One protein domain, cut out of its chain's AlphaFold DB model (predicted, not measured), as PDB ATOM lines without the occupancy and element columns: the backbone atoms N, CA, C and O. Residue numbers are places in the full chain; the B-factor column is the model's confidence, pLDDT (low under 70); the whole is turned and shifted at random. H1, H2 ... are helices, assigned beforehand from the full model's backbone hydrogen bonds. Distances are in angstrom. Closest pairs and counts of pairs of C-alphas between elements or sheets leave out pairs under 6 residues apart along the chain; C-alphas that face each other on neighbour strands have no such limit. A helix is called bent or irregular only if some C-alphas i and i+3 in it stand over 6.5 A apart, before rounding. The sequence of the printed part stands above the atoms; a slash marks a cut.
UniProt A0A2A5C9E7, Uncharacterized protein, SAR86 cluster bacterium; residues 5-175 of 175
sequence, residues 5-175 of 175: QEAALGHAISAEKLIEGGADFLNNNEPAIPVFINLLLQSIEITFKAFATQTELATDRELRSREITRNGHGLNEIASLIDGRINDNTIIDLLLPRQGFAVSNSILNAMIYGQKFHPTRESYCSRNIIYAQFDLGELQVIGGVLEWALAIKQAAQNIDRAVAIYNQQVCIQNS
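This is residues 5 to 175 of the 175 residues of an uncharacterized protein of SAR86 cluster bacterium (UniProt A0A2A5C9E7). Three helices, H1, H3 and H10, lie side by side as a bundle, and H5, H6 and H7 pack over one side of it, H5 on H3 and the kinked H7 crossing H10, with H8 making a corner with H7. H2 and H11 lie toward opposite ends of the long axis, H11 running on past the end of H3, while H4 packs on H5 and H9 on H3. The printed part has 171 residues, with eleven named helices in order H1 to H11 and no named strand: all helix. It is compact, with a radius of gyration of the C-alphas of 15.8 A, and elongated, spanning 57 by 36 by 28 A.

H1, residues 5 to 18, begins at C-alpha 5 (-22.968, -18.530, 88.008) and is 20.2 A long. H2 is residues 24 to 28. H3, residues 30 to 54, is the longest helix at 37.1 A; it is only just irregular, C-alphas 31 and 34 being 6.7 A apart. H4 is residues 66 to 69, H5 75 to 83 and H6 91 to 95. H7, residues 98 to 113, is irregular, C-alphas 100 and 103 being 8.6 A apart, and has a kink of 54 degrees near residue 105. H8, residues 115 to 125, is irregular too, C-alphas 116 and 119 being 7.3 A apart. H9 is residues 128 to 131. H10, residues 145 to 157, is 18.6 A long. H11, residues 159 to 173, is 21.5 A long and ends at C-alpha 173 (-38.096, -28.603, 67.447).

In the bundle, helices side by side, H1 touches H3 at a shallow tilt of 19 degrees, opposite ways, closest at the C-alphas of Ala 8 and Ser 43, 4.3 A. H10 touches H3 at 21 degrees, the same way, Thr 47 to Ala 156 being the closest C-alphas at 5.5 A. H7 touches H10, about perpendicular at 74 degrees, closest at the C-alphas of Ser 104 and Ala 151, 4.3 A. H1 and H5 are apart. Every O i to N i+4 pair is within hydrogen-bond range in H1, H2, H5, H6, H10 and H11; H3 has 19 of 21, H7 10 of 12 and H8 5 of 7, while H4 and H9 are too short for such a pair.

The C-alphas farthest apart, of Asn 28 and Ser 175, are 57.3 A apart. The printed part has no cut. The links H3 to H4 and H9 to H10 are long. Mean pLDDT of the printed part is 92.6; residues 141 to 143 and 175 are under 70.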
ATOM      1  N   GLN A   5     -21.980 -19.603  87.886       94.19
ATOM      2  CA  GLN A   5     -22.968 -18.530  88.008       94.19
ATOM      3  C   GLN A   5     -22.696 -17.631  89.223       94.19
ATOM      4  O   GLN A   5     -22.709 -16.408  89.093       94.19
ATOM      5  N   GLU A   6     -22.380 -18.215  90.385       95.94
ATOM      6  CA  GLU A   6     -22.000 -17.445  91.579       95.94
ATOM      7  C   GLU A   6     -20.729 -16.623  91.335       95.94
ATOM      8  O   GLU A   6     -20.664 -15.461  91.734       95.94
ATOM      9  N   ALA A   7     -19.739 -17.188  90.636       97.00
ATOM     10  CA  ALA A   7     -18.521 -16.470  90.271       97.00
ATOM     11  C   ALA A   7     -18.803 -15.313  89.295       97.00
ATOM     12  O   ALA A   7     -18.356 -14.189  89.536       97.00
ATOM     13  N   ALA A   8     -19.585 -15.549  88.234       97.44
ATOM     14  CA  ALA A   8     -19.991 -14.516  87.280       97.44
ATOM     15  C   ALA A   8     -20.707 -13.354  87.980       97.44
ATOM     16  O   ALA A   8     -20.364 -12.185  87.764       97.44
ATOM     17  N   LEU A   9     -21.654 -13.675  88.864       97.81
ATOM     18  CA  LEU A   9     -22.388 -12.687  89.643       97.81
ATOM     19  C   LEU A   9     -21.471 -11.938  90.620       97.81
ATOM     20  O   LEU A   9     -21.570 -10.717  90.729       97.81
ATOM     21  N   GLY A  10     -20.547 -12.635  91.285       97.81
ATOM     22  CA  GLY A  10     -19.572 -12.032  92.195       97.81
ATOM     23  C   GLY A  10     -18.694 -10.978  91.514       97.81
ATOM     24  O   GLY A  10     -18.510  -9.887  92.058       97.81
ATOM     25  N   HIS A  11     -18.219 -11.254  90.296       97.81
ATOM     26  CA  HIS A  11     -17.484 -10.273  89.494       97.81
ATOM     27  C   HIS A  11     -18.343  -9.053  89.128       97.81
ATOM     28  O   HIS A  11     -17.880  -7.922  89.285       97.81
ATOM     29  N   ALA A  12     -19.598  -9.259  88.715       97.06
ATOM     30  CA  ALA A  12     -20.505  -8.161  88.372       97.06
ATOM     31  C   ALA A  12     -20.851  -7.280  89.585       97.06
ATOM     32  O   ALA A  12     -20.791  -6.055  89.491       97.06
ATOM     33  N   ILE A  13     -21.148  -7.892  90.738       97.25
ATOM     34  CA  ILE A  13     -21.387  -7.182  92.006       97.25
ATOM     35  C   ILE A  13     -20.143  -6.394  92.417       97.25
ATOM     36  O   ILE A  13     -20.253  -5.257  92.866       97.25
ATOM     37  N   SER A  14     -18.951  -6.969  92.250       96.69
ATOM     38  CA  SER A  14     -17.702  -6.277  92.585       96.69
ATOM     39  C   SER A  14     -17.474  -5.061  91.684       96.69
ATOM     40  O   SER A  14     -17.066  -4.009  92.173       96.69
ATOM     41  N   ALA A  15     -17.779  -5.176  90.388       95.00
ATOM     42  CA  ALA A  15     -17.703  -4.055  89.455       95.00
ATOM     43  C   ALA A  15     -18.709  -2.948  89.810       95.00
ATOM     44  O   ALA A  15     -18.331  -1.784  89.864       95.00
ATOM     45  N   GLU A  16     -19.961  -3.307  90.110       94.88
ATOM     46  CA  GLU A  16     -20.994  -2.372  90.581       94.88
ATOM     47  C   GLU A  16     -20.571  -1.678  91.884       94.88
ATOM     48  O   GLU A  16     -20.712  -0.463  92.017       94.88
ATOM     49  N   LYS A  17     -19.981  -2.420  92.827       94.25
ATOM     50  CA  LYS A  17     -19.535  -1.877  94.113       94.25
ATOM     51  C   LYS A  17     -18.424  -0.836  93.965       94.25
ATOM     52  O   LYS A  17     -18.416   0.136  94.715       94.25
ATOM     53  N   LEU A  18     -17.520  -0.999  92.992       91.75
ATOM     54  CA  LEU A  18     -16.481  -0.001  92.689       91.75
ATOM     55  C   LEU A  18     -17.062   1.357  92.271       91.75
ATOM     56  O   LEU A  18     -16.386   2.370  92.398       91.75
ATOM     57  N   ILE A  19     -18.304   1.388  91.789       90.44
ATOM     58  CA  ILE A  19     -18.971   2.593  91.286       90.44
ATOM     59  C   ILE A  19     -20.252   2.915  92.062       90.44
ATOM     60  O   ILE A  19     -21.117   3.626  91.558       90.44
ATOM     61  N   GLU A  20     -20.397   2.416  93.294       82.31
ATOM     62  CA  GLU A  20     -21.624   2.559  94.100       82.31
ATOM     63  C   GLU A  20     -21.963   4.029  94.451       82.31
ATOM     64  O   GLU A  20     -23.078   4.335  94.858       82.31
ATOM     65  N   GLY A  21     -21.038   4.967  94.225       74.56
ATOM     66  CA  GLY A  21     -21.256   6.418  94.310       74.56
ATOM     67  C   GLY A  21     -21.378   7.131  92.957       74.56
ATOM     68  O   GLY A  21     -21.287   8.353  92.909       74.56
ATOM     69  N   GLY A  22     -21.538   6.387  91.859       78.38
ATOM     70  CA  GLY A  22     -21.504   6.898  90.489       78.38
ATOM     71  C   GLY A  22     -20.120   6.813  89.837       78.38
ATOM     72  O   GLY A  22     -19.186   6.196  90.351       78.38
ATOM     73  N   ALA A  23     -19.990   7.445  88.667       82.00
ATOM     74  CA  ALA A  23     -18.756   7.428  87.876       82.00
ATOM     75  C   ALA A  23     -17.586   8.174  88.546       82.00
ATOM     76  O   ALA A  23     -16.431   7.956  88.177       82.00
ATOM     77  N   ASP A  24     -17.870   9.017  89.542       86.38
ATOM     78  CA  ASP A  24     -16.889   9.872  90.215       86.38
ATOM     79  C   ASP A  24     -15.741   9.086  90.837       86.38
ATOM     80  O   ASP A  24     -14.607   9.559  90.831       86.38
ATOM     81  N   PHE A  25     -15.995   7.873  91.338       88.25
ATOM     82  CA  PHE A  25     -14.915   7.049  91.867       88.25
ATOM     83  C   PHE A  25     -13.874   6.741  90.786       88.25
ATOM     84  O   PHE A  25     -12.690   6.972  91.013       88.25
ATOM     85  N   LEU A  26     -14.298   6.284  89.603       88.44
ATOM     86  CA  LEU A  26     -13.379   5.973  88.504       88.44
ATOM     87  C   LEU A  26     -12.737   7.235  87.923       88.44
ATOM     88  O   LEU A  26     -11.544   7.218  87.637       88.44
ATOM     89  N   ASN A  27     -13.489   8.335  87.820       84.94
ATOM     90  CA  ASN A  27     -12.963   9.620  87.348       84.94
ATOM     91  C   ASN A  27     -11.851  10.162  88.261       84.94
ATOM     92  O   ASN A  27     -10.885  10.741  87.780       84.94
ATOM     93  N   ASN A  28     -11.978   9.962  89.575       88.81
ATOM     94  CA  ASN A  28     -10.984  10.399  90.556       88.81
ATOM     95  C   ASN A  28      -9.883   9.356  90.811       88.81
ATOM     96  O   ASN A  28      -8.912   9.650  91.505       88.81
ATOM     97  N   ASN A  29     -10.030   8.135  90.286       88.50
ATOM     98  CA  ASN A  29      -9.113   7.022  90.510       88.50
ATOM     99  C   ASN A  29      -8.888   6.249  89.204       88.50
ATOM    100  O   ASN A  29      -9.265   5.081  89.092       88.50
ATOM    101  N   GLU A  30      -8.221   6.876  88.230       87.12
ATOM    102  CA  GLU A  30      -7.873   6.240  86.948       87.12
ATOM    103  C   GLU A  30      -7.242   4.835  87.082       87.12
ATOM    104  O   GLU A  30      -7.614   3.949  86.307       87.12
ATOM    105  N   PRO A  31      -6.381   4.540  88.086       88.94
ATOM    106  CA  PRO A  31      -5.836   3.192  88.279       88.94
ATOM    107  C   PRO A  31      -6.881   2.096  88.547       88.94
ATOM    108  O   PRO A  31      -6.575   0.913  88.406       88.94
ATOM    109  N   ALA A  32      -8.111   2.455  88.929       90.62
ATOM    110  CA  ALA A  32      -9.204   1.506  89.134       90.62
ATOM    111  C   ALA A  32      -9.936   1.134  87.832       90.62
ATOM    112  O   ALA A  32     -10.634   0.118  87.801       90.62
ATOM    113  N   ILE A  33      -9.768   1.898  86.744       90.12
ATOM    114  CA  ILE A  33     -10.444   1.649  85.457       90.12
ATOM    115  C   ILE A  33     -10.096   0.264  84.878       90.12
ATOM    116  O   ILE A  33     -11.026  -0.475  84.538       90.12
ATOM    117  N   PRO A  34      -8.818  -0.162  84.802       91.94
ATOM    118  CA  PRO A  34      -8.475  -1.491  84.294       91.94
ATOM    119  C   PRO A  34      -9.062  -2.613  85.158       91.94
ATOM    120  O   PRO A  34      -9.503  -3.632  84.631       91.94
ATOM    121  N   VAL A  35      -9.119  -2.414  86.481       93.44
ATOM    122  CA  VAL A  35      -9.717  -3.374  87.423       93.44
ATOM    123  C   VAL A  35     -11.212  -3.509  87.162       93.44
ATOM    124  O   VAL A  35     -11.711  -4.625  87.028       93.44
ATOM    125  N   PHE A  36     -11.915  -2.384  87.034       94.00
ATOM    126  CA  PHE A  36     -13.337  -2.351  86.711       94.00
ATOM    127  C   PHE A  36     -13.629  -3.082  85.395       94.00
ATOM    128  O   PHE A  36     -14.432  -4.014  85.376       94.00
ATOM    129  N   ILE A  37     -12.917  -2.738  84.316       93.94
ATOM    130  CA  ILE A  37     -13.083  -3.384  83.005       93.94
ATOM    131  C   ILE A  37     -12.783  -4.884  83.088       93.94
ATOM    132  O   ILE A  37     -13.542  -5.692  82.555       93.94
ATOM    133  N   ASN A  38     -11.718  -5.283  83.785       95.44
ATOM    134  CA  ASN A  38     -11.391  -6.695  83.949       95.44
ATOM    135  C   ASN A  38     -12.509  -7.466  84.671       95.44
ATOM    136  O   ASN A  38     -12.851  -8.566  84.246       95.44
ATOM    137  N   LEU A  39     -13.111  -6.896  85.719       96.69
ATOM    138  CA  LEU A  39     -14.242  -7.520  86.418       96.69
ATOM    139  C   LEU A  39     -15.453  -7.703  85.494       96.69
ATOM    140  O   LEU A  39     -16.070  -8.770  85.500       96.69
ATOM    141  N   LEU A  40     -15.761  -6.701  84.667       96.69
ATOM    142  CA  LEU A  40     -16.834  -6.788  83.675       96.69
ATOM    143  C   LEU A  40     -16.592  -7.932  82.677       96.69
ATOM    144  O   LEU A  40     -17.464  -8.777  82.473       96.69
ATOM    145  N   LEU A  41     -15.395  -7.999  82.088       97.38
ATOM    146  CA  LEU A  41     -15.047  -9.007  81.079       97.38
ATOM    147  C   LEU A  41     -14.956 -10.421  81.670       97.38
ATOM    148  O   LEU A  41     -15.407 -11.371  81.032       97.38
ATOM    149  N   GLN A  42     -14.463 -10.564  82.904       97.81
ATOM    150  CA  GLN A  42     -14.480 -11.839  83.630       97.81
ATOM    151  C   GLN A  42     -15.907 -12.316  83.899       97.81
ATOM    152  O   GLN A  42     -16.214 -13.489  83.687       97.81
ATOM    153  N   SER A  43     -16.795 -11.417  84.329       98.44
ATOM    154  CA  SER A  43     -18.200 -11.762  84.552       98.44
ATOM    155  C   SER A  43     -18.873 -12.246  83.263       98.44
ATOM    156  O   SER A  43     -19.541 -13.281  83.279       98.44
ATOM    157  N   ILE A  44     -18.629 -11.571  82.134       98.50
ATOM    158  CA  ILE A  44     -19.101 -11.996  80.806       98.50
ATOM    159  C   ILE A  44     -18.552 -13.378  80.440       98.50
ATOM    160  O   ILE A  44     -19.327 -14.265  80.085       98.50
ATOM    161  N   GLU A  45     -17.230 -13.572  80.530       98.62
ATOM    162  CA  GLU A  45     -16.570 -14.837  80.180       98.62
ATOM    163  C   GLU A  45     -17.214 -16.010  80.920       98.62
ATOM    164  O   GLU A  45     -17.575 -17.028  80.325       98.62
ATOM    165  N   ILE A  46     -17.375 -15.851  82.234       98.38
ATOM    166  CA  ILE A  46     -17.909 -16.894  83.101       98.38
ATOM    167  C   ILE A  46     -19.407 -17.090  82.842       98.38
ATOM    168  O   ILE A  46     -19.855 -18.232  82.820       98.38
ATOM    169  N   THR A  47     -20.164 -16.019  82.578       98.75
ATOM    170  CA  THR A  47     -21.585 -16.097  82.196       98.75
ATOM    171  C   THR A  47     -21.770 -16.943  80.939       98.75
ATOM    172  O   THR A  47     -22.589 -17.861  80.928       98.75
ATOM    173  N   PHE A  48     -20.977 -16.691  79.894       98.62
ATOM    174  CA  PHE A  48     -21.074 -17.435  78.636       98.62
ATOM    175  C   PHE A  48     -20.653 -18.893  78.802       98.62
ATOM    176  O   PHE A  48     -21.341 -19.787  78.313       98.62
ATOM    177  N   LYS A  49     -19.575 -19.151  79.551       98.44
ATOM    178  CA  LYS A  49     -19.145 -20.517  79.874       98.44
ATOM    179  C   LYS A  49     -20.202 -21.273  80.675       98.44
ATOM    180  O   LYS A  49     -20.468 -22.424  80.360       98.44
ATOM    181  N   ALA A  50     -20.807 -20.636  81.677       98.12
ATOM    182  CA  ALA A  50     -21.861 -21.237  82.487       98.12
ATOM    183  C   ALA A  50     -23.082 -21.600  81.637       98.12
ATOM    184  O   ALA A  50     -23.567 -22.722  81.721       98.12
ATOM    185  N   PHE A  51     -23.543 -20.677  80.788       98.31
ATOM    186  CA  PHE A  51     -24.641 -20.954  79.869       98.31
ATOM    187  C   PHE A  51     -24.301 -22.119  78.927       98.31
ATOM    188  O   PHE A  51     -25.084 -23.060  78.810       98.31
ATOM    189  N   ALA A  52     -23.119 -22.097  78.305       97.69
ATOM    190  CA  ALA A  52     -22.707 -23.109  77.334       97.69
ATOM    191  C   ALA A  52     -22.589 -24.516  77.931       97.69
ATOM    192  O   ALA A  52     -22.970 -25.486  77.280       97.69
ATOM    193  N   THR A  53     -22.079 -24.640  79.160       97.12
ATOM    194  CA  THR A  53     -21.954 -25.945  79.821       97.12
ATOM    195  C   THR A  53     -23.294 -26.454  80.340       97.12
ATOM    196  O   THR A  53     -23.572 -27.641  80.203       97.12
ATOM    197  N   GLN A  54     -24.155 -25.582  80.878       96.81
ATOM    198  CA  GLN A  54     -25.484 -25.974  81.373       96.81
ATOM    199  C   GLN A  54     -26.467 -26.367  80.260       96.81
ATOM    200  O   GLN A  54     -27.393 -27.132  80.508       96.81
ATOM    201  N   THR A  55     -26.278 -25.841  79.050       96.44
ATOM    202  CA  THR A  55     -27.072 -26.189  77.857       96.44
ATOM    203  C   THR A  55     -26.432 -27.281  77.001       96.44
ATOM    204  O   THR A  55     -26.969 -27.619  75.951       96.44
ATOM    205  N   GLU A  56     -25.266 -27.793  77.411       96.56
ATOM    206  CA  GLU A  56     -24.449 -28.742  76.640       96.56
ATOM    207  C   GLU A  56     -24.069 -28.240  75.232       96.56
ATOM    208  O   GLU A  56     -23.618 -29.001  74.376       96.56
ATOM    209  N   LEU A  57     -24.184 -26.930  74.997       96.31
ATOM    210  CA  LEU A  57     -23.807 -26.283  73.746       96.31
ATOM    211  C   LEU A  57     -22.298 -26.277  73.536       96.31
ATOM    212  O   LEU A  57     -21.856 -26.228  72.395       96.31
ATOM    213  N   ALA A  58     -21.490 -26.331  74.594       97.19
ATOM    214  CA  ALA A  58     -20.052 -26.534  74.475       97.19
ATOM    215  C   ALA A  58     -19.498 -27.331  75.653       97.19
ATOM    216  O   ALA A  58     -19.933 -27.195  76.797       97.19
ATOM    217  N   THR A  59     -18.477 -28.133  75.372       96.75
ATOM    218  CA  THR A  59     -17.740 -28.872  76.398       96.75
ATOM    219  C   THR A  59     -16.676 -27.998  77.066       96.75
ATOM    220  O   THR A  59     -16.120 -27.079  76.458       96.75
ATOM    221  N   ASP A  60     -16.279 -28.355  78.291       94.94
ATOM    222  CA  ASP A  60     -15.152 -27.712  78.990       94.94
ATOM    223  C   ASP A  60     -13.852 -27.724  78.173       94.94
ATOM    224  O   ASP A  60     -13.034 -26.807  78.272       94.94
ATOM    225  N   ARG A  61     -13.647 -28.763  77.352       96.56
ATOM    226  CA  ARG A  61     -12.479 -28.873  76.472       96.56
ATOM    227  C   ARG A  61     -12.494 -27.796  75.390       96.56
ATOM    228  O   ARG A  61     -11.459 -27.184  75.136       96.56
ATOM    229  N   GLU A  62     -13.640 -27.558  74.759       97.44
ATOM    230  CA  GLU A  62     -13.787 -26.527  73.723       97.44
ATOM    231  C   GLU A  62     -13.639 -25.124  74.315       97.44
ATOM    232  O   GLU A  62     -12.898 -24.296  73.778       97.44
ATOM    233  N   LEU A  63     -14.244 -24.890  75.483       96.56
ATOM    234  CA  LEU A  63     -14.171 -23.622  76.216       96.56
ATOM    235  C   LEU A  63     -12.779 -23.303  76.782       96.56
ATOM    236  O   LEU A  63     -12.563 -22.198  77.273       96.56
ATOM    237  N   ARG A  64     -11.840 -24.254  76.737       94.44
ATOM    238  CA  ARG A  64     -10.425 -24.069  77.106       94.44
ATOM    239  C   ARG A  64      -9.480 -24.255  75.920       94.44
ATOM    240  O   ARG A  64      -8.265 -24.202  76.093       94.44
ATOM    241  N   SER A  65     -10.013 -24.491  74.725       97.31
ATOM    242  CA  SER A  65      -9.205 -24.730  73.537       97.31
ATOM    243  C   SER A  65      -8.493 -23.453  73.104       97.31
ATOM    244  O   SER A  65      -9.109 -22.398  72.936       97.31
ATOM    245  N   ARG A  66      -7.182 -23.553  72.865       95.19
ATOM    246  CA  ARG A  66      -6.396 -22.458  72.287       95.19
ATOM    247  C   ARG A  66      -6.897 -22.063  70.901       95.19
ATOM    248  O   ARG A  66      -6.922 -20.882  70.585       95.19
ATOM    249  N   GLU A  67      -7.272 -23.051  70.100       95.81
ATOM    250  CA  GLU A  67      -7.645 -22.868  68.696       95.81
ATOM    251  C   GLU A  67      -9.071 -22.337  68.540       95.81
ATOM    252  O   GLU A  67      -9.328 -21.562  67.630       95.81
ATOM    253  N   ILE A  68      -9.983 -22.730  69.436       95.12
ATOM    254  CA  ILE A  68     -11.410 -22.394  69.316       95.12
ATOM    255  C   ILE A  68     -11.749 -21.139  70.117       95.12
ATOM    256  O   ILE A  68     -12.414 -20.252  69.606       95.12
ATOM    257  N   THR A  69     -11.309 -21.057  71.374       96.12
ATOM    258  CA  THR A  69     -11.750 -20.018  72.327       96.12
ATOM    259  C   THR A  69     -10.585 -19.241  72.932       96.12
ATOM    260  O   THR A  69     -10.742 -18.548  73.941       96.12
ATOM    261  N   ARG A  70      -9.389 -19.364  72.339       95.75
ATOM    262  CA  ARG A  70      -8.162 -18.681  72.776       95.75
ATOM    263  C   ARG A  70      -7.867 -18.927  74.258       95.75
ATOM    264  O   ARG A  70      -7.675 -18.002  75.042       95.75
ATOM    265  N   ASN A  71      -7.851 -20.207  74.638       94.12
ATOM    266  CA  ASN A  71      -7.696 -20.687  76.019       94.12
ATOM    267  C   ASN A  71      -8.848 -20.266  76.946       94.12
ATOM    268  O   ASN A  71      -8.680 -20.180  78.161       94.12
ATOM    269  N   GLY A  72     -10.021 -20.008  76.373       94.25
ATOM    270  CA  GLY A  72     -11.203 -19.592  77.108       94.25
ATOM    271  C   GLY A  72     -11.246 -18.116  77.477       94.25
ATOM    272  O   GLY A  72     -12.052 -17.774  78.332       94.25
ATOM    273  N   HIS A  73     -10.417 -17.260  76.878       97.12
ATOM    274  CA  HIS A  73     -10.449 -15.812  77.121       97.12
ATOM    275  C   HIS A  73     -10.933 -15.001  75.912       97.12
ATOM    276  O   HIS A  73     -11.168 -13.797  76.030       97.12
ATOM    277  N   GLY A  74     -11.114 -15.651  74.760       97.44
ATOM    278  CA  GLY A  74     -11.700 -15.039  73.574       97.44
ATOM    279  C   GLY A  74     -13.207 -14.873  73.738       97.44
ATOM    280  O   GLY A  74     -13.965 -15.798  73.463       97.44
ATOM    281  N   LEU A  75     -13.657 -13.715  74.232       98.06
ATOM    282  CA  LEU A  75     -15.082 -13.470  74.499       98.06
ATOM    283  C   LEU A  75     -15.942 -13.558  73.235       98.06
ATOM    284  O   LEU A  75     -17.044 -14.098  73.276       98.06
ATOM    285  N   ASN A  76     -15.437 -13.022  72.121       97.62
ATOM    286  CA  ASN A  76     -16.139 -13.056  70.844       97.62
ATOM    287  C   ASN A  76     -16.168 -14.477  70.270       97.62
ATOM    288  O   ASN A  76     -17.190 -14.907  69.743       97.62
ATOM    289  N   GLU A  77     -15.075 -15.218  70.423       98.38
ATOM    290  CA  GLU A  77     -14.933 -16.594  69.966       98.38
ATOM    291  C   GLU A  77     -15.817 -17.555  70.771       98.38
ATOM    292  O   GLU A  77     -16.473 -18.415  70.190       98.38
ATOM    293  N   ILE A  78     -15.903 -17.375  72.095       98.50
ATOM    294  CA  ILE A  78     -16.845 -18.116  72.945       98.50
ATOM    295  C   ILE A  78     -18.282 -17.807  72.523       98.50
ATOM    296  O   ILE A  78     -19.060 -18.733  72.322       98.50
ATOM    297  N   ALA A  79     -18.635 -16.529  72.362       98.19
ATOM    298  CA  ALA A  79     -19.986 -16.151  71.961       98.19
ATOM    299  C   ALA A  79     -20.342 -16.717  70.578       98.19
ATOM    300  O   ALA A  79     -21.394 -17.318  70.423       98.19
ATOM    301  N   SER A  80     -19.419 -16.648  69.613       97.38
ATOM    302  CA  SER A  80     -19.600 -17.204  68.265       97.38
ATOM    303  C   SER A  80     -19.723 -18.731  68.259       97.38
ATOM    304  O   SER A  80     -20.509 -19.279  67.490       97.38
ATOM    305  N   LEU A  81     -18.971 -19.433  69.118       97.50
ATOM    306  CA  LEU A  81     -19.097 -20.884  69.292       97.50
ATOM    307  C   LEU A  81     -20.505 -21.266  69.759       97.50
ATOM    308  O   LEU A  81     -21.062 -22.252  69.279       97.50
ATOM    309  N   ILE A  82     -21.054 -20.499  70.701       97.81
ATOM    310  CA  ILE A  82     -22.377 -20.741  71.274       97.81
ATOM    311  C   ILE A  82     -23.462 -20.335  70.268       97.81
ATOM    312  O   ILE A  82     -24.344 -21.137  69.983       97.81
ATOM    313  N   ASP A  83     -23.365 -19.146  69.675       96.69
ATOM    314  CA  ASP A  83     -24.314 -18.625  68.681       96.69
ATOM    315  C   ASP A  83     -24.383 -19.502  67.427       96.69
ATOM    316  O   ASP A  83     -25.441 -19.630  66.830       96.69
ATOM    317  N   GLY A  84     -23.289 -20.169  67.044       95.62
ATOM    318  CA  GLY A  84     -23.300 -21.149  65.953       95.62
ATOM    319  C   GLY A  84     -24.041 -22.454  66.274       95.62
ATOM    320  O   GLY A  84     -24.141 -23.321  65.404       95.62
ATOM    321  N   ARG A  85     -24.504 -22.630  67.517       94.69
ATOM    322  CA  ARG A  85     -25.189 -23.833  68.019       94.69
ATOM    323  C   ARG A  85     -26.543 -23.526  68.667       94.69
ATOM    324  O   ARG A  85     -27.371 -24.425  68.785       94.69
ATOM    325  N   ILE A  86     -26.784 -22.279  69.067       91.50
ATOM    326  CA  ILE A  86     -28.134 -21.755  69.280       91.50
ATOM    327  C   ILE A  86     -28.760 -21.551  67.892       91.50
ATOM    328  O   ILE A  86     -28.075 -21.164  66.955       91.50
ATOM    329  N   ASN A  87     -30.054 -21.843  67.738       79.88
ATOM    330  CA  ASN A  87     -30.771 -21.636  66.475       79.88
ATOM    331  C   ASN A  87     -31.040 -20.135  66.209       79.88
ATOM    332  O   ASN A  87     -30.128 -19.322  66.216       79.88
ATOM    333  N   ASP A  88     -32.295 -19.730  66.000       82.00
ATOM    334  CA  ASP A  88     -32.705 -18.374  65.587       82.00
ATOM    335  C   ASP A  88     -32.460 -17.244  66.625       82.00
ATOM    336  O   ASP A  88     -33.098 -16.194  66.561       82.00
ATOM    337  N   ASN A  89     -31.575 -17.439  67.610       87.19
ATOM    338  CA  ASN A  89     -31.251 -16.468  68.658       87.19
ATOM    339  C   ASN A  89     -29.738 -16.363  68.874       87.19
ATOM    340  O   ASN A  89     -28.996 -17.312  68.650       87.19
ATOM    341  N   THR A  90     -29.293 -15.226  69.405       95.19
ATOM    342  CA  THR A  90     -27.946 -15.096  69.978       95.19
ATOM    343  C   THR A  90     -27.969 -15.424  71.470       95.19
ATOM    344  O   THR A  90     -29.000 -15.285  72.139       95.19
ATOM    345  N   ILE A  91     -26.819 -15.780  72.039       97.50
ATOM    346  CA  ILE A  91     -26.645 -15.944  73.485       97.50
ATOM    347  C   ILE A  91     -27.056 -14.677  74.241       97.50
ATOM    348  O   ILE A  91     -27.659 -14.752  75.311       97.50
ATOM    349  N   ILE A  92     -26.788 -13.501  73.667       97.88
ATOM    350  CA  ILE A  92     -27.151 -12.217  74.269       97.88
ATOM    351  C   ILE A  92     -28.671 -12.041  74.283       97.88
ATOM    352  O   ILE A  92     -29.206 -11.574  75.284       97.88
ATOM    353  N   ASP A  93     -29.381 -12.443  73.227       96.81
ATOM    354  CA  ASP A  93     -30.846 -12.365  73.191       96.81
ATOM    355  C   ASP A  93     -31.513 -13.362  74.153       96.81
ATOM    356  O   ASP A  93     -32.571 -13.053  74.705       96.81
ATOM    357  N   LEU A  94     -30.885 -14.514  74.420       96.81
ATOM    358  CA  LEU A  94     -31.354 -15.455  75.443       96.81
ATOM    359  C   LEU A  94     -31.114 -14.937  76.870       96.81
ATOM    360  O   LEU A  94     -32.014 -15.008  77.709       96.81
ATOM    361  N   LEU A  95     -29.922 -14.396  77.150       97.94
ATOM    362  CA  LEU A  95     -29.567 -13.846  78.466       97.94
ATOM    363  C   LEU A  95     -30.296 -12.530  78.767       97.94
ATOM    364  O   LEU A  95     -30.646 -12.246  79.913       97.94
ATOM    365  N   LEU A  96     -30.507 -11.701  77.750       97.75
ATOM    366  CA  LEU A  96     -31.056 -10.354  77.858       97.75
ATOM    367  C   LEU A  96     -32.054 -10.121  76.714       97.75
ATOM    368  O   LEU A  96     -31.740  -9.400  75.764       97.75
ATOM    369  N   PRO A  97     -33.271 -10.687  76.772       95.56
ATOM    370  CA  PRO A  97     -34.255 -10.487  75.716       95.56
ATOM    371  C   PRO A  97     -34.595  -9.001  75.572       95.56
ATOM    372  O   PRO A  97     -34.833  -8.296  76.555       95.56
ATOM    373  N   ARG A  98     -34.652  -8.505  74.328       93.25
ATOM    374  CA  ARG A  98     -34.872  -7.071  74.050       93.25
ATOM    375  C   ARG A  98     -36.117  -6.516  74.742       93.25
ATOM    376  O   ARG A  98     -36.109  -5.377  75.208       93.25
ATOM    377  N   GLN A  99     -37.170  -7.322  74.857       94.25
ATOM    378  CA  GLN A  99     -38.323  -6.984  75.679       94.25
ATOM    379  C   GLN A  99     -37.937  -7.017  77.166       94.25
ATOM    380  O   GLN A  99     -37.752  -8.078  77.755       94.25
ATOM    381  N   GLY A 100     -37.829  -5.835  77.773       93.50
ATOM    382  CA  GLY A 100     -37.458  -5.662  79.181       93.50
ATOM    383  C   GLY A 100     -35.966  -5.418  79.424       93.50
ATOM    384  O   GLY A 100     -35.635  -4.813  80.439       93.50
ATOM    385  N   PHE A 101     -35.079  -5.788  78.488       96.81
ATOM    386  CA  PHE A 101     -33.624  -5.599  78.623       96.81
ATOM    387  C   PHE A 101     -32.972  -4.871  77.437       96.81
ATOM    388  O   PHE A 101     -31.772  -5.011  77.231       96.81
ATOM    389  N   ALA A 102     -33.716  -4.084  76.650       95.75
ATOM    390  CA  ALA A 102     -33.204  -3.437  75.432       95.75
ATOM    391  C   ALA A 102     -31.859  -2.699  75.619       95.75
ATOM    392  O   ALA A 102     -30.951  -2.864  74.807       95.75
ATOM    393  N   VAL A 103     -31.713  -1.928  76.704       94.19
ATOM    394  CA  VAL A 103     -30.472  -1.191  77.009       94.19
ATOM    395  C   VAL A 103     -29.325  -2.156  77.311       94.19
ATOM    396  O   VAL A 103     -28.282  -2.092  76.666       94.19
ATOM    397  N   SER A 104     -29.528  -3.091  78.236       96.00
ATOM    398  CA  SER A 104     -28.507  -4.060  78.644       96.00
ATOM    399  C   SER A 104     -28.087  -4.985  77.508       96.00
ATOM    400  O   SER A 104     -26.899  -5.250  77.335       96.00
ATOM    401  N   ASN A 105     -29.046  -5.423  76.690       97.19
ATOM    402  CA  ASN A 105     -28.799  -6.183  75.469       97.19
ATOM    403  C   ASN A 105     -27.920  -5.380  74.501       97.19
ATOM    404  O   ASN A 105     -26.931  -5.910  73.999       97.19
ATOM    405  N   SER A 106     -28.229  -4.097  74.278       95.50
ATOM    406  CA  SER A 106     -27.424  -3.229  73.412       95.50
ATOM    407  C   SER A 106     -26.003  -3.031  73.944       95.50
ATOM    408  O   SER A 106     -25.058  -3.015  73.154       95.50
ATOM    409  N   ILE A 107     -25.839  -2.877  75.261       94.94
ATOM    410  CA  ILE A 107     -24.525  -2.728  75.901       94.94
ATOM    411  C   ILE A 107     -23.707  -4.007  75.731       94.94
ATOM    412  O   ILE A 107     -22.580  -3.948  75.239       94.94
ATOM    413  N   LEU A 108     -24.279  -5.166  76.071       95.88
ATOM    414  CA  LEU A 108     -23.568  -6.433  75.953       95.88
ATOM    415  C   LEU A 108     -23.233  -6.738  74.484       95.88
ATOM    416  O   LEU A 108     -22.103  -7.109  74.181       95.88
ATOM    417  N   ASN A 109     -24.144  -6.467  73.542       96.38
ATOM    418  CA  ASN A 109     -23.850  -6.571  72.108       96.38
ATOM    419  C   ASN A 109     -22.668  -5.681  71.694       96.38
ATOM    420  O   ASN A 109     -21.772  -6.134  70.981       96.38
ATOM    421  N   ALA A 110     -22.609  -4.433  72.166       94.44
ATOM    422  CA  ALA A 110     -21.478  -3.551  71.887       94.44
ATOM    423  C   ALA A 110     -20.163  -4.086  72.482       94.44
ATOM    424  O   ALA A 110     -19.123  -4.011  71.823       94.44
ATOM    425  N   MET A 111     -20.207  -4.672  73.682       94.81
ATOM    426  CA  MET A 111     -19.045  -5.279  74.339       94.81
ATOM    427  C   MET A 111     -18.490  -6.490  73.607       94.81
ATOM    428  O   MET A 111     -17.272  -6.652  73.570       94.81
ATOM    429  N   ILE A 112     -19.350  -7.329  73.031       96.69
ATOM    430  CA  ILE A 112     -18.944  -8.602  72.416       96.69
ATOM    431  C   ILE A 112     -18.701  -8.469  70.916       96.69
ATOM    432  O   ILE A 112     -17.703  -8.980  70.406       96.69
ATOM    433  N   TYR A 113     -19.578  -7.753  70.218       96.25
ATOM    434  CA  TYR A 113     -19.592  -7.664  68.755       96.25
ATOM    435  C   TYR A 113     -19.239  -6.269  68.230       96.25
ATOM    436  O   TYR A 113     -18.874  -6.111  67.065       96.25
ATOM    437  N   GLY A 114     -19.288  -5.238  69.076       94.62
ATOM    438  CA  GLY A 114     -18.957  -3.875  68.672       94.62
ATOM    439  C   GLY A 114     -17.482  -3.723  68.299       94.62
ATOM    440  O   GLY A 114     -16.590  -4.128  69.050       94.62
ATOM    441  N   GLN A 115     -17.223  -3.082  67.154       93.62
ATOM    442  CA  GLN A 115     -15.868  -2.814  66.654       93.62
ATOM    443  C   GLN A 115     -15.057  -1.930  67.601       93.62
ATOM    444  O   GLN A 115     -13.875  -2.176  67.808       93.62
ATOM    445  N   LYS A 116     -15.710  -0.959  68.255       91.56
ATOM    446  CA  LYS A 116     -15.050  -0.099  69.247       91.56
ATOM    447  C   LYS A 116     -14.392  -0.910  70.360       91.56
ATOM    448  O   LYS A 116     -13.275  -0.593  70.714       91.56
ATOM    449  N   PHE A 117     -15.035  -1.976  70.845       93.00
ATOM    450  CA  PHE A 117     -14.533  -2.823  71.935       93.00
ATOM    451  C   PHE A 117     -13.521  -3.885  71.508       93.00
ATOM    452  O   PHE A 117     -13.012  -4.605  72.367       93.00
ATOM    453  N   HIS A 118     -13.219  -4.011  70.213       94.38
ATOM    454  CA  HIS A 118     -12.274  -5.019  69.743       94.38
ATOM    455  C   HIS A 118     -10.905  -4.925  70.441       94.38
ATOM    456  O   HIS A 118     -10.492  -5.947  70.986       94.38
ATOM    457  N   PRO A 119     -10.262  -3.743  70.570       94.69
ATOM    458  CA  PRO A 119      -8.998  -3.623  71.299       94.69
ATOM    459  C   PRO A 119      -9.105  -4.106  72.749       94.69
ATOM    460  O   PRO A 119      -8.286  -4.893  73.202       94.69
ATOM    461  N   THR A 120     -10.178  -3.740  73.456       94.69
ATOM    462  CA  THR A 120     -10.395  -4.155  74.852       94.69
ATOM    463  C   THR A 120     -10.533  -5.666  74.996       94.69
ATOM    464  O   THR A 120      -9.985  -6.251  75.932       94.69
ATOM    465  N   ARG A 121     -11.236  -6.317  74.061       95.62
ATOM    466  CA  ARG A 121     -11.349  -7.781  74.033       95.62
ATOM    467  C   ARG A 121     -10.000  -8.445  73.753       95.62
ATOM    468  O   ARG A 121      -9.684  -9.432  74.409       95.62
ATOM    469  N   GLU A 122      -9.200  -7.899  72.840       96.06
ATOM    470  CA  GLU A 122      -7.862  -8.422  72.533       96.06
ATOM    471  C   GLU A 122      -6.906  -8.308  73.725       96.06
ATOM    472  O   GLU A 122      -6.241  -9.289  74.081       96.06
ATOM    473  N   SER A 123      -6.890  -7.156  74.399       95.88
ATOM    474  CA  SER A 123      -6.071  -6.942  75.597       95.88
ATOM    475  C   SER A 123      -6.516  -7.842  76.746       95.88
ATOM    476  O   SER A 123      -5.682  -8.379  77.478       95.88
ATOM    477  N   TYR A 124      -7.822  -8.075  76.899       96.38
ATOM    478  CA  TYR A 124      -8.332  -9.044  77.868       96.38
ATOM    479  C   TYR A 124      -7.907 -10.475  77.532       96.38
ATOM    480  O   TYR A 124      -7.357 -11.176  78.386       96.38
ATOM    481  N   CYS A 125      -8.101 -10.889  76.278       96.25
ATOM    482  CA  CYS A 125      -7.759 -12.228  75.813       96.25
ATOM    483  C   CYS A 125      -6.264 -12.529  75.980       96.25
ATOM    484  O   CYS A 125      -5.891 -13.637  76.369       96.25
ATOM    485  N   SER A 126      -5.414 -11.534  75.728       95.25
ATOM    486  CA  SER A 126      -3.957 -11.629  75.880       95.25
ATOM    487  C   SER A 126      -3.486 -11.455  77.327       95.25
ATOM    488  O   SER A 126      -2.295 -11.560  77.600       95.25
ATOM    489  N   ARG A 127      -4.415 -11.246  78.274       93.69
ATOM    490  CA  ARG A 127      -4.165 -11.011  79.709       93.69
ATOM    491  C   ARG A 127      -3.437  -9.699  80.019       93.69
ATOM    492  O   ARG A 127      -3.074  -9.463  81.171       93.69
ATOM    493  N   ASN A 128      -3.316  -8.813  79.038       93.88
ATOM    494  CA  ASN A 128      -2.641  -7.524  79.145       93.88
ATOM    495  C   ASN A 128      -3.255  -6.640  80.237       93.88
ATOM    496  O   ASN A 128      -2.521  -6.011  80.991       93.88
ATOM    497  N   ILE A 129      -4.589  -6.632  80.376       90.12
ATOM    498  CA  ILE A 129      -5.290  -5.799  81.375       90.12
ATOM    499  C   ILE A 129      -4.838  -6.138  82.802       90.12
ATOM    500  O   ILE A 129      -4.566  -5.245  83.599       90.12
ATOM    501  N   ILE A 130      -4.706  -7.429  83.116       88.31
ATOM    502  CA  ILE A 130      -4.326  -7.908  84.454       88.31
ATOM    503  C   ILE A 130      -2.852  -7.629  84.747       88.31
ATOM    504  O   ILE A 130      -2.498  -7.348  85.890       88.31
ATOM    505  N   TYR A 131      -2.001  -7.699  83.726       89.12
ATOM    506  CA  TYR A 131      -0.566  -7.458  83.865       89.12
ATOM    507  C   TYR A 131      -0.160  -5.999  83.636       89.12
ATOM    508  O   TYR A 131       1.032  -5.706  83.655       89.12
ATOM    509  N   ALA A 132      -1.125  -5.094  83.443       86.69
ATOM    510  CA  ALA A 132      -0.881  -3.694  83.096       86.69
ATOM    511  C   ALA A 132       0.004  -3.519  81.840       86.69
ATOM    512  O   ALA A 132       0.853  -2.636  81.781       86.69
ATOM    513  N   GLN A 133      -0.193  -4.382  80.837       90.19
ATOM    514  CA  GLN A 133       0.553  -4.421  79.569       90.19
ATOM    515  C   GLN A 133      -0.310  -3.952  78.389       90.19
ATOM    516  O   GLN A 133      -0.416  -4.650  77.385       90.19
ATOM    517  N   PHE A 134      -0.989  -2.816  78.532       86.00
ATOM    518  CA  PHE A 134      -1.895  -2.273  77.516       86.00
ATOM    519  C   PHE A 134      -1.568  -0.814  77.203       86.00
ATOM    520  O   PHE A 134      -1.162  -0.057  78.088       86.00
ATOM    521  N   ASP A 135      -1.785  -0.422  75.951       84.69
ATOM    522  CA  ASP A 135      -1.566   0.943  75.479       84.69
ATOM    523  C   ASP A 135      -2.792   1.852  75.684       84.69
ATOM    524  O   ASP A 135      -3.922   1.419  75.950       84.69
ATOM    525  N   LEU A 136      -2.573   3.163  75.536       76.19
ATOM    526  CA  LEU A 136      -3.645   4.157  75.551       76.19
ATOM    527  C   LEU A 136      -4.667   3.847  74.442       76.19
ATOM    528  O   LEU A 136      -4.318   3.740  73.270       76.19
ATOM    529  N   GLY A 137      -5.947   3.750  74.806       79.12
ATOM    530  CA  GLY A 137      -7.032   3.445  73.867       79.12
ATOM    531  C   GLY A 137      -7.349   1.953  73.720       79.12
ATOM    532  O   GLY A 137      -8.355   1.616  73.095       79.12
ATOM    533  N   GLU A 138      -6.583   1.056  74.343       84.69
ATOM    534  CA  GLU A 138      -6.960  -0.361  74.418       84.69
ATOM    535  C   GLU A 138      -8.132  -0.600  75.374       84.69
ATOM    536  O   GLU A 138      -8.940  -1.502  75.164       84.69
ATOM    537  N   LEU A 139      -8.281   0.241  76.397       85.19
ATOM    538  CA  LEU A 139      -9.399   0.198  77.332       85.19
ATOM    539  C   LEU A 139     -10.507   1.144  76.884       85.19
ATOM    540  O   LEU A 139     -10.376   2.365  76.950       85.19
ATOM    541  N   GLN A 140     -11.615   0.569  76.431       82.38
ATOM    542  CA  GLN A 140     -12.779   1.318  75.995       82.38
ATOM    543  C   GLN A 140     -13.761   1.432  77.148       82.38
ATOM    544  O   GLN A 140     -14.277   0.437  77.657       82.38
ATOM    545  N   VAL A 141     -14.046   2.669  77.529       66.62
ATOM    546  CA  VAL A 141     -15.144   3.012  78.427       66.62
ATOM    547  C   VAL A 141     -16.062   3.919  77.624       66.62
ATOM    548  O   VAL A 141     -15.666   5.011  77.222       66.62
ATOM    549  N   ILE A 142     -17.268   3.450  77.314       58.44
ATOM    550  CA  ILE A 142     -18.294   4.290  76.686       58.44
ATOM    551  C   ILE A 142     -19.215   4.789  77.803       58.44
ATOM    552  O   ILE A 142     -19.403   4.093  78.796       58.44
ATOM    553  N   GLY A 143     -19.719   6.019  77.671       64.62
ATOM    554  CA  GLY A 143     -20.421   6.753  78.729       64.62
ATOM    555  C   GLY A 143     -21.462   5.945  79.517       64.62
ATOM    556  O   GLY A 143     -22.174   5.115  78.951       64.62
ATOM    557  N   GLY A 144     -21.531   6.244  80.820       75.31
ATOM    558  CA  GLY A 144     -22.434   5.623  81.796       75.31
ATOM    559  C   GLY A 144     -21.905   4.306  82.367       75.31
ATOM    560  O   GLY A 144     -22.419   3.255  82.037       75.31
ATOM    561  N   VAL A 145     -20.871   4.313  83.220       87.00
ATOM    562  CA  VAL A 145     -20.255   3.071  83.760       87.00
ATOM    563  C   VAL A 145     -21.211   2.207  84.596       87.00
ATOM    564  O   VAL A 145     -21.032   0.991  84.684       87.00
ATOM    565  N   LEU A 146     -22.246   2.816  85.180       89.50
ATOM    566  CA  LEU A 146     -23.252   2.114  85.973       89.50
ATOM    567  C   LEU A 146     -24.093   1.186  85.107       89.50
ATOM    568  O   LEU A 146     -24.299   0.024  85.452       89.50
ATOM    569  N   GLU A 147     -24.513   1.669  83.947       90.75
ATOM    570  CA  GLU A 147     -25.319   0.925  82.994       90.75
ATOM    571  C   GLU A 147     -24.602  -0.346  82.520       90.75
ATOM    572  O   GLU A 147     -25.246  -1.364  82.276       90.75
ATOM    573  N   TRP A 148     -23.268  -0.330  82.472       91.12
ATOM    574  CA  TRP A 148     -22.447  -1.469  82.057       91.12
ATOM    575  C   TRP A 148     -22.386  -2.534  83.142       91.12
ATOM    576  O   TRP A 148     -22.648  -3.708  82.872       91.12
ATOM    577  N   ALA A 149     -22.103  -2.121  84.381       93.94
ATOM    578  CA  ALA A 149     -22.116  -3.027  85.525       93.94
ATOM    579  C   ALA A 149     -23.501  -3.670  85.703       93.94
ATOM    580  O   ALA A 149     -23.599  -4.885  85.881       93.94
ATOM    581  N   LEU A 150     -24.571  -2.880  85.569       94.38
ATOM    582  CA  LEU A 150     -25.946  -3.372  85.650       94.38
ATOM    583  C   LEU A 150     -26.291  -4.331  84.507       94.38
ATOM    584  O   LEU A 150     -26.870  -5.384  84.768       94.38
ATOM    585  N   ALA A 151     -25.916  -4.013  83.264       95.81
ATOM    586  CA  ALA A 151     -26.178  -4.882  82.117       95.81
ATOM    587  C   ALA A 151     -25.528  -6.263  82.279       95.81
ATOM    588  O   ALA A 151     -26.168  -7.291  82.049       95.81
ATOM    589  N   ILE A 152     -24.273  -6.292  82.729       96.81
ATOM    590  CA  ILE A 152     -23.524  -7.534  82.936       96.81
ATOM    591  C   ILE A 152     -24.062  -8.311  84.140       96.81
ATOM    592  O   ILE A 152     -24.245  -9.526  84.057       96.81
ATOM    593  N   LYS A 153     -24.401  -7.619  85.234       97.94
ATOM    594  CA  LYS A 153     -25.059  -8.232  86.394       97.94
ATOM    595  C   LYS A 153     -26.379  -8.891  86.003       97.94
ATOM    596  O   LYS A 153     -26.623 -10.027  86.400       97.94
ATOM    597  N   GLN A 154     -27.199  -8.219  85.196       98.25
ATOM    598  CA  GLN A 154     -28.455  -8.777  84.692       98.25
ATOM    599  C   GLN A 154     -28.223 -10.017  83.822       98.25
ATOM    600  O   GLN A 154     -28.947 -10.997  83.976       98.25
ATOM    601  N   ALA A 155     -27.197 -10.021  82.961       98.31
ATOM    602  CA  ALA A 155     -26.848 -11.204  82.173       98.31
ATOM    603  C   ALA A 155     -26.476 -12.393  83.076       98.31
ATOM    604  O   ALA A 155     -27.019 -13.483  82.907       98.31
ATOM    605  N   ALA A 156     -25.626 -12.168  84.084       98.25
ATOM    606  CA  ALA A 156     -25.236 -13.199  85.046       98.25
ATOM    607  C   ALA A 156     -26.430 -13.721  85.874       98.25
ATOM    608  O   ALA A 156     -26.521 -14.913  86.162       98.25
ATOM    609  N   GLN A 157     -27.375 -12.846  86.235       98.12
ATOM    610  CA  GLN A 157     -28.599 -13.223  86.954       98.12
ATOM    611  C   GLN A 157     -29.579 -14.034  86.095       98.12
ATOM    612  O   GLN A 157     -30.351 -14.822  86.636       98.12
ATOM    613  N   ASN A 158     -29.553 -13.860  84.774       98.06
ATOM    614  CA  ASN A 158     -30.504 -14.485  83.857       98.06
ATOM    615  C   ASN A 158     -30.051 -15.845  83.301       98.06
ATOM    616  O   ASN A 158     -30.781 -16.408  82.486       98.06
ATOM    617  N   ILE A 159     -28.903 -16.391  83.726       98.00
ATOM    618  CA  ILE A 159     -28.368 -17.667  83.208       98.00
ATOM    619  C   ILE A 159     -29.422 -18.783  83.281       98.00
ATOM    620  O   ILE A 159     -29.758 -19.354  82.245       98.00
ATOM    621  N   ASP A 160     -30.017 -19.032  84.451       97.31
ATOM    622  CA  ASP A 160     -30.989 -20.127  84.629       97.31
ATOM    623  C   ASP A 160     -32.220 -19.968  83.731       97.31
ATOM    624  O   ASP A 160     -32.715 -20.923  83.128       97.31
ATOM    625  N   ARG A 161     -32.706 -18.729  83.599       96.88
ATOM    626  CA  ARG A 161     -33.831 -18.411  82.717       96.88
ATOM    627  C   ARG A 161     -33.466 -18.662  81.255       96.88
ATOM    628  O   ARG A 161     -34.277 -19.228  80.525       96.88
ATOM    629  N   ALA A 162     -32.281 -18.236  80.828       97.06
ATOM    630  CA  ALA A 162     -31.808 -18.424  79.462       97.06
ATOM    631  C   ALA A 162     -31.661 -19.916  79.124       97.06
ATOM    632  O   ALA A 162     -32.121 -20.350  78.069       97.06
ATOM    633  N   VAL A 163     -31.093 -20.706  80.042       97.00
ATOM    634  CA  VAL A 163     -30.968 -22.169  79.921       97.00
ATOM    635  C   VAL A 163     -32.348 -22.816  79.773       97.00
ATOM    636  O   VAL A 163     -32.560 -23.622  78.868       97.00
ATOM    637  N   ALA A 164     -33.317 -22.426  80.609       95.94
ATOM    638  CA  ALA A 164     -34.681 -22.950  80.536       95.94
ATOM    639  C   ALA A 164     -35.365 -22.638  79.192       95.94
ATOM    640  O   ALA A 164     -35.998 -23.519  78.608       95.94
ATOM    641  N   ILE A 165     -35.207 -21.410  78.682       93.81
ATOM    642  CA  ILE A 165     -35.747 -21.002  77.377       93.81
ATOM    643  C   ILE A 165     -35.120 -21.827  76.250       93.81
ATOM    644  O   ILE A 165     -35.849 -22.353  75.410       93.81
ATOM    645  N   TYR A 166     -33.791 -21.966  76.242       95.06
ATOM    646  CA  TYR A 166     -33.091 -22.756  75.230       95.06
ATOM    647  C   TYR A 166     -33.572 -24.215  75.229       95.06
ATOM    648  O   TYR A 166     -33.990 -24.732  74.193       95.06
ATOM    649  N   ASN A 167     -33.620 -24.853  76.400       93.75
ATOM    650  CA  ASN A 167     -34.061 -26.243  76.518       93.75
ATOM    651  C   ASN A 167     -35.512 -26.432  76.043       93.75
ATOM    652  O   ASN A 167     -35.825 -27.423  75.382       93.75
ATOM    653  N   GLN A 168     -36.401 -25.469  76.311       90.62
ATOM    654  CA  GLN A 168     -37.773 -25.505  75.799       90.62
ATOM    655  C   GLN A 168     -37.823 -25.424  74.265       90.62
ATOM    656  O   GLN A 168     -38.596 -26.155  73.643       90.62
ATOM    657  N   GLN A 169     -37.006 -24.563  73.649       88.62
ATOM    658  CA  GLN A 169     -36.926 -24.432  72.188       88.62
ATOM    659  C   GLN A 169     -36.444 -25.734  71.532       88.62
ATOM    660  O   GLN A 169     -37.040 -26.174  70.548       88.62
ATOM    661  N   VAL A 170     -35.431 -26.384  72.113       86.88
ATOM    662  CA  VAL A 170     -34.911 -27.675  71.633       86.88
ATOM    663  C   VAL A 170     -35.972 -28.775  71.719       86.88
ATOM    664  O   VAL A 170     -36.119 -29.559  70.782       86.88
ATOM    665  N   CYS A 171     -36.750 -28.832  72.803       81.25
ATOM    666  CA  CYS A 171     -37.842 -29.801  72.924       81.25
ATOM    667  C   CYS A 171     -38.899 -29.621  71.825       81.25
ATOM    668  O   CYS A 171     -39.314 -30.605  71.217       81.25
ATOM    669  N   ILE A 172     -39.311 -28.378  71.544       81.12
ATOM    670  CA  ILE A 172     -40.341 -28.080  70.534       81.12
ATOM    671  C   ILE A 172     -39.885 -28.490  69.129       81.12
ATOM    672  O   ILE A 172     -40.683 -29.018  68.369       81.12
ATOM    673  N   GLN A 173     -38.617 -28.268  68.779       75.38
ATOM    674  CA  GLN A 173     -38.096 -28.603  67.447       75.38
ATOM    675  C   GLN A 173     -37.950 -30.110  67.196       75.38
ATOM    676  O   GLN A 173     -37.954 -30.537  66.045       75.38
ATOM    677  N   ASN A 174     -37.810 -30.904  68.259       71.69
ATOM    678  CA  ASN A 174     -37.693 -32.362  68.184       71.69
ATOM    679  C   ASN A 174     -39.043 -33.092  68.363       71.69
ATOM    680  O   ASN A 174     -39.053 -34.321  68.450       71.69
ATOM    681  N   SER A 175     -40.150 -32.344  68.464       61.22
ATOM    682  CA  SER A 175     -41.528 -32.849  68.597       61.22
ATOM    683  C   SER A 175     -42.240 -32.879  67.248       61.22
ATOM    684  O   SER A 175     -42.994 -33.848  67.011       61.22
TER     685      SER A 175